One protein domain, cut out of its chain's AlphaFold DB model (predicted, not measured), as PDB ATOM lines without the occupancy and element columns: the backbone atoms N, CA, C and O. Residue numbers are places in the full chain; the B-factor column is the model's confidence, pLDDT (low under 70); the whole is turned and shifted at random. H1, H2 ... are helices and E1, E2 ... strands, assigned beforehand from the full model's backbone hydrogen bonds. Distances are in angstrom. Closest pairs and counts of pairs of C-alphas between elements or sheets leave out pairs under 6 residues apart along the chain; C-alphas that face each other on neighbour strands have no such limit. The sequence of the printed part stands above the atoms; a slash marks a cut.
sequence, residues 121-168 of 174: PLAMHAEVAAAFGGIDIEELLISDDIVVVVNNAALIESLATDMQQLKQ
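AT A GLANCE: This is residues 121 to 168 of the 174 residues of an uncharacterized protein of Halomonas olivaria (UniProt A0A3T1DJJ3). Three short helices and a two-stranded hairpin follow one another round a small loop: the hairpin E1 and E2 lies near the first residue of H1, H2 sits off at a corner of its own, and the chain comes back to pack H3 on the other end of H1. The printed part has 48 residues, with three named helices and two named strands in the order H1, E1, E2, H2, H3. The sheet, order E1 - E2, is antiparallel, and the class is mixed, helices and strands. The whole is compact, with a radius of gyration of the C-alphas of 10.2 A, and rounded, spanning 25 by 23 by 18 A.

HOW THE PARTS SIT: H1, residues 125 to 131, comes nearest to E1, residues 139 to 142, at the C-alphas of His 125 and Leu 140, 6.7 A apart. E1 forms a hairpin with E2, residues 146 to 149, at 162 degrees between their directions. N 141 and O 147, and N 147 and O 141, are within hydrogen-bond range, each 2.9 A apart. H1 and E2 are only just apart, at 8.4 A. H2, residues 153 to 157, touches no helix. H3, residues 163 to 166, touches H1, the closest C-alphas being those of Gln 165 and Ala 131, 5.2 A apart. Every O i to N i+4 pair is within range in H1, against 0 of 1 in H2, where 1 of 2 O i to N i+3 pairs is; H3 is too short for an i+4 pair.

IN THESE COORDINATES: H1 begins at C-alpha 125 (-37.752, 43.644, -4.230) and is 9.9 A long. E1 is 10.2 A long, E2 9.9 A, H2 7.2 A and H3 5.0 A. H3 ends at C-alpha 166 (-25.695, 42.746, -7.866).

THE WHOLE: The two C-alphas farthest apart, those of Ala 154 and Gln 168, are 25.7 A apart. The printed part has no cut and no long link. Its mean pLDDT is 93.5, and no printed residue is under 70.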
ATOM      1  N   PRO A 121     -37.418  54.024   0.816       97.75
ATOM      2  CA  PRO A 121     -37.897  52.759   0.262       97.75
ATOM      3  C   PRO A 121     -37.453  52.545  -1.189       97.75
ATOM      4  O   PRO A 121     -37.578  53.444  -2.021       97.75
ATOM      5  N   LEU A 122     -37.013  51.328  -1.516       96.94
ATOM      6  CA  LEU A 122     -36.601  50.943  -2.867       96.94
ATOM      7  C   LEU A 122     -37.580  49.928  -3.480       96.94
ATOM      8  O   LEU A 122     -37.803  48.832  -2.968       96.94
ATOM      9  N   ALA A 123     -38.144  50.273  -4.636       95.88
ATOM     10  CA  ALA A 123     -39.129  49.457  -5.347       95.88
ATOM     11  C   ALA A 123     -38.487  48.429  -6.309       95.88
ATOM     12  O   ALA A 123     -38.818  48.408  -7.490       95.88
ATOM     13  N   MET A 124     -37.564  47.592  -5.811       96.12
ATOM     14  CA  MET A 124     -36.855  46.552  -6.594       96.12
ATOM     15  C   MET A 124     -36.750  45.208  -5.845       96.12
ATOM     16  O   MET A 124     -35.718  44.538  -5.861       96.12
ATOM     17  N   HIS A 125     -37.798  44.823  -5.109       96.56
ATOM     18  CA  HIS A 125     -37.752  43.644  -4.230       96.56
ATOM     19  C   HIS A 125     -37.466  42.349  -4.996       96.56
ATOM     20  O   HIS A 125     -36.700  41.524  -4.514       96.56
ATOM     21  N   ALA A 126     -38.047  42.173  -6.186       96.12
ATOM     22  CA  ALA A 126     -37.879  40.948  -6.963       96.12
ATOM     23  C   ALA A 126     -36.443  40.797  -7.488       96.12
ATOM     24  O   ALA A 126     -35.859  39.719  -7.399       96.12
ATOM     25  N   GLU A 127     -35.865  41.881  -8.002       96.06
ATOM     26  CA  GLU A 127     -34.506  41.929  -8.535       96.06
ATOM     27  C   GLU A 127     -33.470  41.726  -7.428       96.06
ATOM     28  O   GLU A 127     -32.531  40.946  -7.587       96.06
ATOM     29  N   VAL A 128     -33.666  42.389  -6.284       95.50
ATOM     30  CA  VAL A 128     -32.772  42.251  -5.131       95.50
ATOM     31  C   VAL A 128     -32.879  40.850  -4.531       95.50
ATOM     32  O   VAL A 128     -31.852  40.216  -4.299       95.50
ATOM     33  N   ALA A 129     -34.091  40.318  -4.350       95.12
ATOM     34  CA  ALA A 129     -34.281  38.955  -3.859       95.12
ATOM     35  C   ALA A 129     -33.591  37.938  -4.776       95.12
ATOM     36  O   ALA A 129     -32.865  37.075  -4.287       95.12
ATOM     37  N   ALA A 130     -33.748  38.070  -6.099       94.94
ATOM     38  CA  ALA A 130     -33.090  37.200  -7.073       94.94
ATOM     39  C   ALA A 130     -31.555  37.254  -6.970       94.94
ATOM     40  O   ALA A 130     -30.912  36.202  -6.958       94.94
ATOM     41  N   ALA A 131     -30.977  38.450  -6.804       94.50
ATOM     42  CA  ALA A 131     -29.533  38.626  -6.643       94.50
ATOM     43  C   ALA A 131     -28.975  37.981  -5.359       94.50
ATOM     44  O   ALA A 131     -27.790  37.656  -5.299       94.50
ATOM     45  N   PHE A 132     -29.819  37.761  -4.351       93.00
ATOM     46  CA  PHE A 132     -29.472  37.090  -3.096       93.00
ATOM     47  C   PHE A 132     -29.945  35.628  -3.019       93.00
ATOM     48  O   PHE A 132     -29.969  35.047  -1.936       93.00
ATOM     49  N   GLY A 133     -30.312  35.010  -4.148       91.69
ATOM     50  CA  GLY A 133     -30.700  33.595  -4.193       91.69
ATOM     51  C   GLY A 133     -32.177  33.327  -3.889       91.69
ATOM     52  O   GLY A 133     -32.539  32.207  -3.541       91.69
ATOM     53  N   GLY A 134     -33.035  34.338  -4.041       92.56
ATOM     54  CA  GLY A 134     -34.485  34.234  -3.868       92.56
ATOM     55  C   GLY A 134     -34.951  34.332  -2.416       92.56
ATOM     56  O   GLY A 134     -35.910  33.660  -2.051       92.56
ATOM     57  N   ILE A 135     -34.265  35.124  -1.588       93.38
ATOM     58  CA  ILE A 135     -34.638  35.326  -0.180       93.38
ATOM     59  C   ILE A 135     -35.937  36.126  -0.024       93.38
ATOM     60  O   ILE A 135     -36.266  36.974  -0.856       93.38
ATOM     61  N   ASP A 136     -36.620  35.915   1.100       93.25
ATOM     62  CA  ASP A 136     -37.722  36.770   1.535       93.25
ATOM     63  C   ASP A 136     -37.165  38.054   2.176       93.25
ATOM     64  O   ASP A 136     -36.398  38.000   3.139       93.25
ATOM     65  N   ILE A 137     -37.553  39.212   1.633       95.69
ATOM     66  CA  ILE A 137     -37.127  40.539   2.099       95.69
ATOM     67  C   ILE A 137     -38.254  41.168   2.922       95.69
ATOM     68  O   ILE A 137     -39.383  41.267   2.445       95.69
ATOM     69  N   GLU A 138     -37.940  41.611   4.141       96.19
ATOM     70  CA  GLU A 138     -38.886  42.285   5.038       96.19
ATOM     71  C   GLU A 138     -39.023  43.770   4.691       96.19
ATOM     72  O   GLU A 138     -40.130  44.266   4.490       96.19
ATOM     73  N   GLU A 139     -37.892  44.461   4.553       97.19
ATOM     74  CA  GLU A 139     -37.836  45.842   4.082       97.19
ATOM     75  C   GLU A 139     -36.677  46.014   3.105       97.19
ATOM     76  O   GLU A 139     -35.586  45.466   3.296       97.19
ATOM     77  N   LEU A 140     -36.906  46.809   2.062       97.50
ATOM     78  CA  LEU A 140     -35.884  47.171   1.095       97.50
ATOM     79  C   LEU A 140     -35.741  48.685   1.031       97.50
ATOM     80  O   LEU A 140     -36.669  49.402   0.644       97.50
ATOM     81  N   LEU A 141     -34.554  49.155   1.393       97.50
ATOM     82  CA  LEU A 141     -34.236  50.569   1.519       97.50
ATOM     83  C   LEU A 141     -32.973  50.909   0.721       97.50
ATOM     84  O   LEU A 141     -32.185  50.032   0.363       97.50
ATOM     85  N   ILE A 142     -32.756  52.194   0.460       96.06
ATOM     86  CA  ILE A 142     -31.559  52.694  -0.212       96.06
ATOM     87  C   ILE A 142     -31.114  54.044   0.359       96.06
ATOM     88  O   ILE A 142     -31.934  54.880   0.741       96.06
ATOM     89  N   SER A 143     -29.797  54.251   0.409       93.25
ATOM     90  CA  SER A 143     -29.171  55.578   0.468       93.25
ATOM     91  C   SER A 143     -28.031  55.649  -0.553       93.25
ATOM     92  O   SER A 143     -28.285  55.654  -1.753       93.25
ATOM     93  N   ASP A 144     -26.777  55.637  -0.101       89.25
ATOM     94  CA  ASP A 144     -25.633  55.390  -0.978       89.25
ATOM     95  C   ASP A 144     -25.551  53.894  -1.359       89.25
ATOM     96  O   ASP A 144     -25.140  53.557  -2.469       89.25
ATOM     97  N   ASP A 145     -25.976  53.010  -0.450       91.88
ATOM     98  CA  ASP A 145     -26.008  51.553  -0.611       91.88
ATOM     99  C   ASP A 145     -27.437  51.028  -0.397       91.88
ATOM    100  O   ASP A 145     -28.263  51.680   0.256       91.88
ATOM    101  N   ILE A 146     -27.726  49.844  -0.941       94.81
ATOM    102  CA  ILE A 146     -28.980  49.124  -0.690       94.81
ATOM    103  C   ILE A 146     -28.908  48.471   0.692       94.81
ATOM    104  O   ILE A 146     -27.924  47.807   1.019       94.81
ATOM    105  N   VAL A 147     -29.971  48.620   1.479       95.38
ATOM    106  CA  VAL A 147     -30.141  47.958   2.775       95.38
ATOM    107  C   VAL A 147     -31.301  46.975   2.661       95.38
ATOM    108  O   VAL A 147     -32.430  47.365   2.366       95.38
ATOM    109  N   VAL A 148     -31.001  45.698   2.887       95.50
ATOM    110  CA  VAL A 148     -31.974  44.603   2.872       95.50
ATOM    111  C   VAL A 148     -32.211  44.157   4.308       95.50
ATOM    112  O   VAL A 148     -31.286  43.679   4.966       95.50
ATOM    113  N   VAL A 149     -33.437  44.317   4.796       95.94
ATOM    114  CA  VAL A 149     -33.844  43.842   6.122       95.94
ATOM    115  C   VAL A 149     -34.450  42.452   5.977       95.94
ATOM    116  O   VAL A 149     -35.305  42.217   5.121       95.94
ATOM    117  N   VAL A 150     -33.989  41.528   6.815       94.94
ATOM    118  CA  VAL A 150     -34.476  40.150   6.896       94.94
ATOM    119  C   VAL A 150     -34.802  39.812   8.346       94.94
ATOM    120  O   VAL A 150     -34.144  40.289   9.270       94.94
ATOM    121  N   ASN A 151     -35.770  38.925   8.547       92.38
ATOM    122  CA  ASN A 151     -36.259  38.554   9.877       92.38
ATOM    123  C   ASN A 151     -35.403  37.492  10.597       92.38
ATOM    124  O   ASN A 151     -35.704  37.117  11.732       92.38
ATOM    125  N   ASN A 152     -34.363  36.966   9.943       89.81
ATOM    126  CA  ASN A 152     -33.555  35.866  10.457       89.81
ATOM    127  C   ASN A 152     -32.069  36.051  10.128       89.81
ATOM    128  O   ASN A 152     -31.667  35.985   8.968       89.81
ATOM    129  N   ALA A 153     -31.239  36.189  11.164       91.19
ATOM    130  CA  ALA A 153     -29.791  36.331  11.022       91.19
ATOM    131  C   ALA A 153     -29.120  35.122  10.344       91.19
ATOM    132  O   ALA A 153     -28.154  35.303   9.608       91.19
ATOM    133  N   ALA A 154     -29.656  33.905  10.502       91.00
ATOM    134  CA  ALA A 154     -29.098  32.710   9.858       91.00
ATOM    135  C   ALA A 154     -29.188  32.757   8.318       91.00
ATOM    136  O   ALA A 154     -28.431  32.069   7.629       91.00
ATOM    137  N   LEU A 155     -30.090  33.580   7.760       90.12
ATOM    138  CA  LEU A 155     -30.124  33.823   6.317       90.12
ATOM    139  C   LEU A 155     -28.858  34.539   5.852       90.12
ATOM    140  O   LEU A 155     -28.328  34.169   4.814       90.12
ATOM    141  N   ILE A 156     -28.340  35.496   6.633       91.19
ATOM    142  CA  ILE A 156     -27.156  36.300   6.284       91.19
ATOM    143  C   ILE A 156     -25.928  35.399   6.092       91.19
ATOM    144  O   ILE A 156     -25.189  35.556   5.125       91.19
ATOM    145  N   GLU A 157     -25.746  34.412   6.971       89.19
ATOM    146  CA  GLU A 157     -24.621  33.466   6.917       89.19
ATOM    147  C   GLU A 157     -24.712  32.472   5.748       89.19
ATOM    148  O   GLU A 157     -23.703  31.898   5.339       89.19
ATOM    149  N   SER A 158     -25.916  32.256   5.211       88.81
ATOM    150  CA  SER A 158     -26.190  31.282   4.147       88.81
ATOM    151  C   SER A 158     -26.524  31.921   2.795       88.81
ATOM    152  O   SER A 158     -26.914  31.207   1.868       88.81
ATOM    153  N   LEU A 159     -26.351  33.244   2.656       90.31
ATOM    154  CA  LEU A 159     -26.641  33.968   1.418       90.31
ATOM    155  C   LEU A 159     -25.826  33.420   0.242       90.31
ATOM    156  O   LEU A 159     -24.596  33.393   0.253       90.31
ATOM    157  N   ALA A 160     -26.540  33.048  -0.818       88.38
ATOM    158  CA  ALA A 160     -25.962  32.689  -2.103       88.38
ATOM    159  C   ALA A 160     -26.090  33.884  -3.054       88.38
ATOM    160  O   ALA A 160     -27.074  34.029  -3.777       88.38
ATOM    161  N   THR A 161     -25.098  34.770  -3.019       91.62
ATOM    162  CA  THR A 161     -25.115  36.025  -3.774       91.62
ATOM    163  C   THR A 161     -24.646  35.846  -5.219       91.62
ATOM    164  O   THR A 161     -23.553  35.337  -5.475       91.62
ATOM    165  N   ASP A 162     -25.427  36.349  -6.175       93.25
ATOM    166  CA  ASP A 162     -25.024  36.482  -7.573       93.25
ATOM    167  C   ASP A 162     -24.402  37.865  -7.822       93.25
ATOM    168  O   ASP A 162     -25.083  38.881  -7.992       93.25
ATOM    169  N   MET A 163     -23.070  37.894  -7.891       90.62
ATOM    170  CA  MET A 163     -22.310  39.126  -8.121       90.62
ATOM    171  C   MET A 163     -22.581  39.773  -9.488       90.62
ATOM    172  O   MET A 163     -22.349  40.971  -9.635       90.62
ATOM    173  N   GLN A 164     -23.040  39.027 -10.502       92.38
ATOM    174  CA  GLN A 164     -23.396  39.613 -11.803       92.38
ATOM    175  C   GLN A 164     -24.725  40.356 -11.724       92.38
ATOM    176  O   GLN A 164     -24.855  41.426 -12.317       92.38
ATOM    177  N   GLN A 165     -25.682  39.820 -10.967       92.00
ATOM    178  CA  GLN A 165     -26.960  40.485 -10.721       92.00
ATOM    179  C   GLN A 165     -26.789  41.704  -9.813       92.00
ATOM    180  O   GLN A 165     -27.318  42.765 -10.136       92.00
ATOM    181  N   LEU A 166     -25.976  41.605  -8.750       91.38
ATOM    182  CA  LEU A 166     -25.695  42.746  -7.866       91.38
ATOM    183  C   LEU A 166     -25.133  43.961  -8.615       91.38
ATOM    184  O   LEU A 166     -25.493  45.090  -8.301       91.38
ATOM    185  N   LYS A 167     -24.292  43.746  -9.634       90.88
ATOM    186  CA  LYS A 167     -23.730  44.828 -10.464       90.88
ATOM    187  C   LYS A 167     -24.765  45.617 -11.262       90.88
ATOM    188  O   LYS A 167     -24.455  46.707 -11.731       90.88
ATOM    189  N   GLN A 168     -25.959  45.062 -11.462       91.00
ATOM    190  CA  GLN A 168     -27.045  45.730 -12.183       91.00
ATOM    191  C   GLN A 168     -27.944  46.559 -11.255       91.00
ATOM    192  O   GLN A 168     -28.815  47.280 -11.740       91.00
TER     193      GLN A 168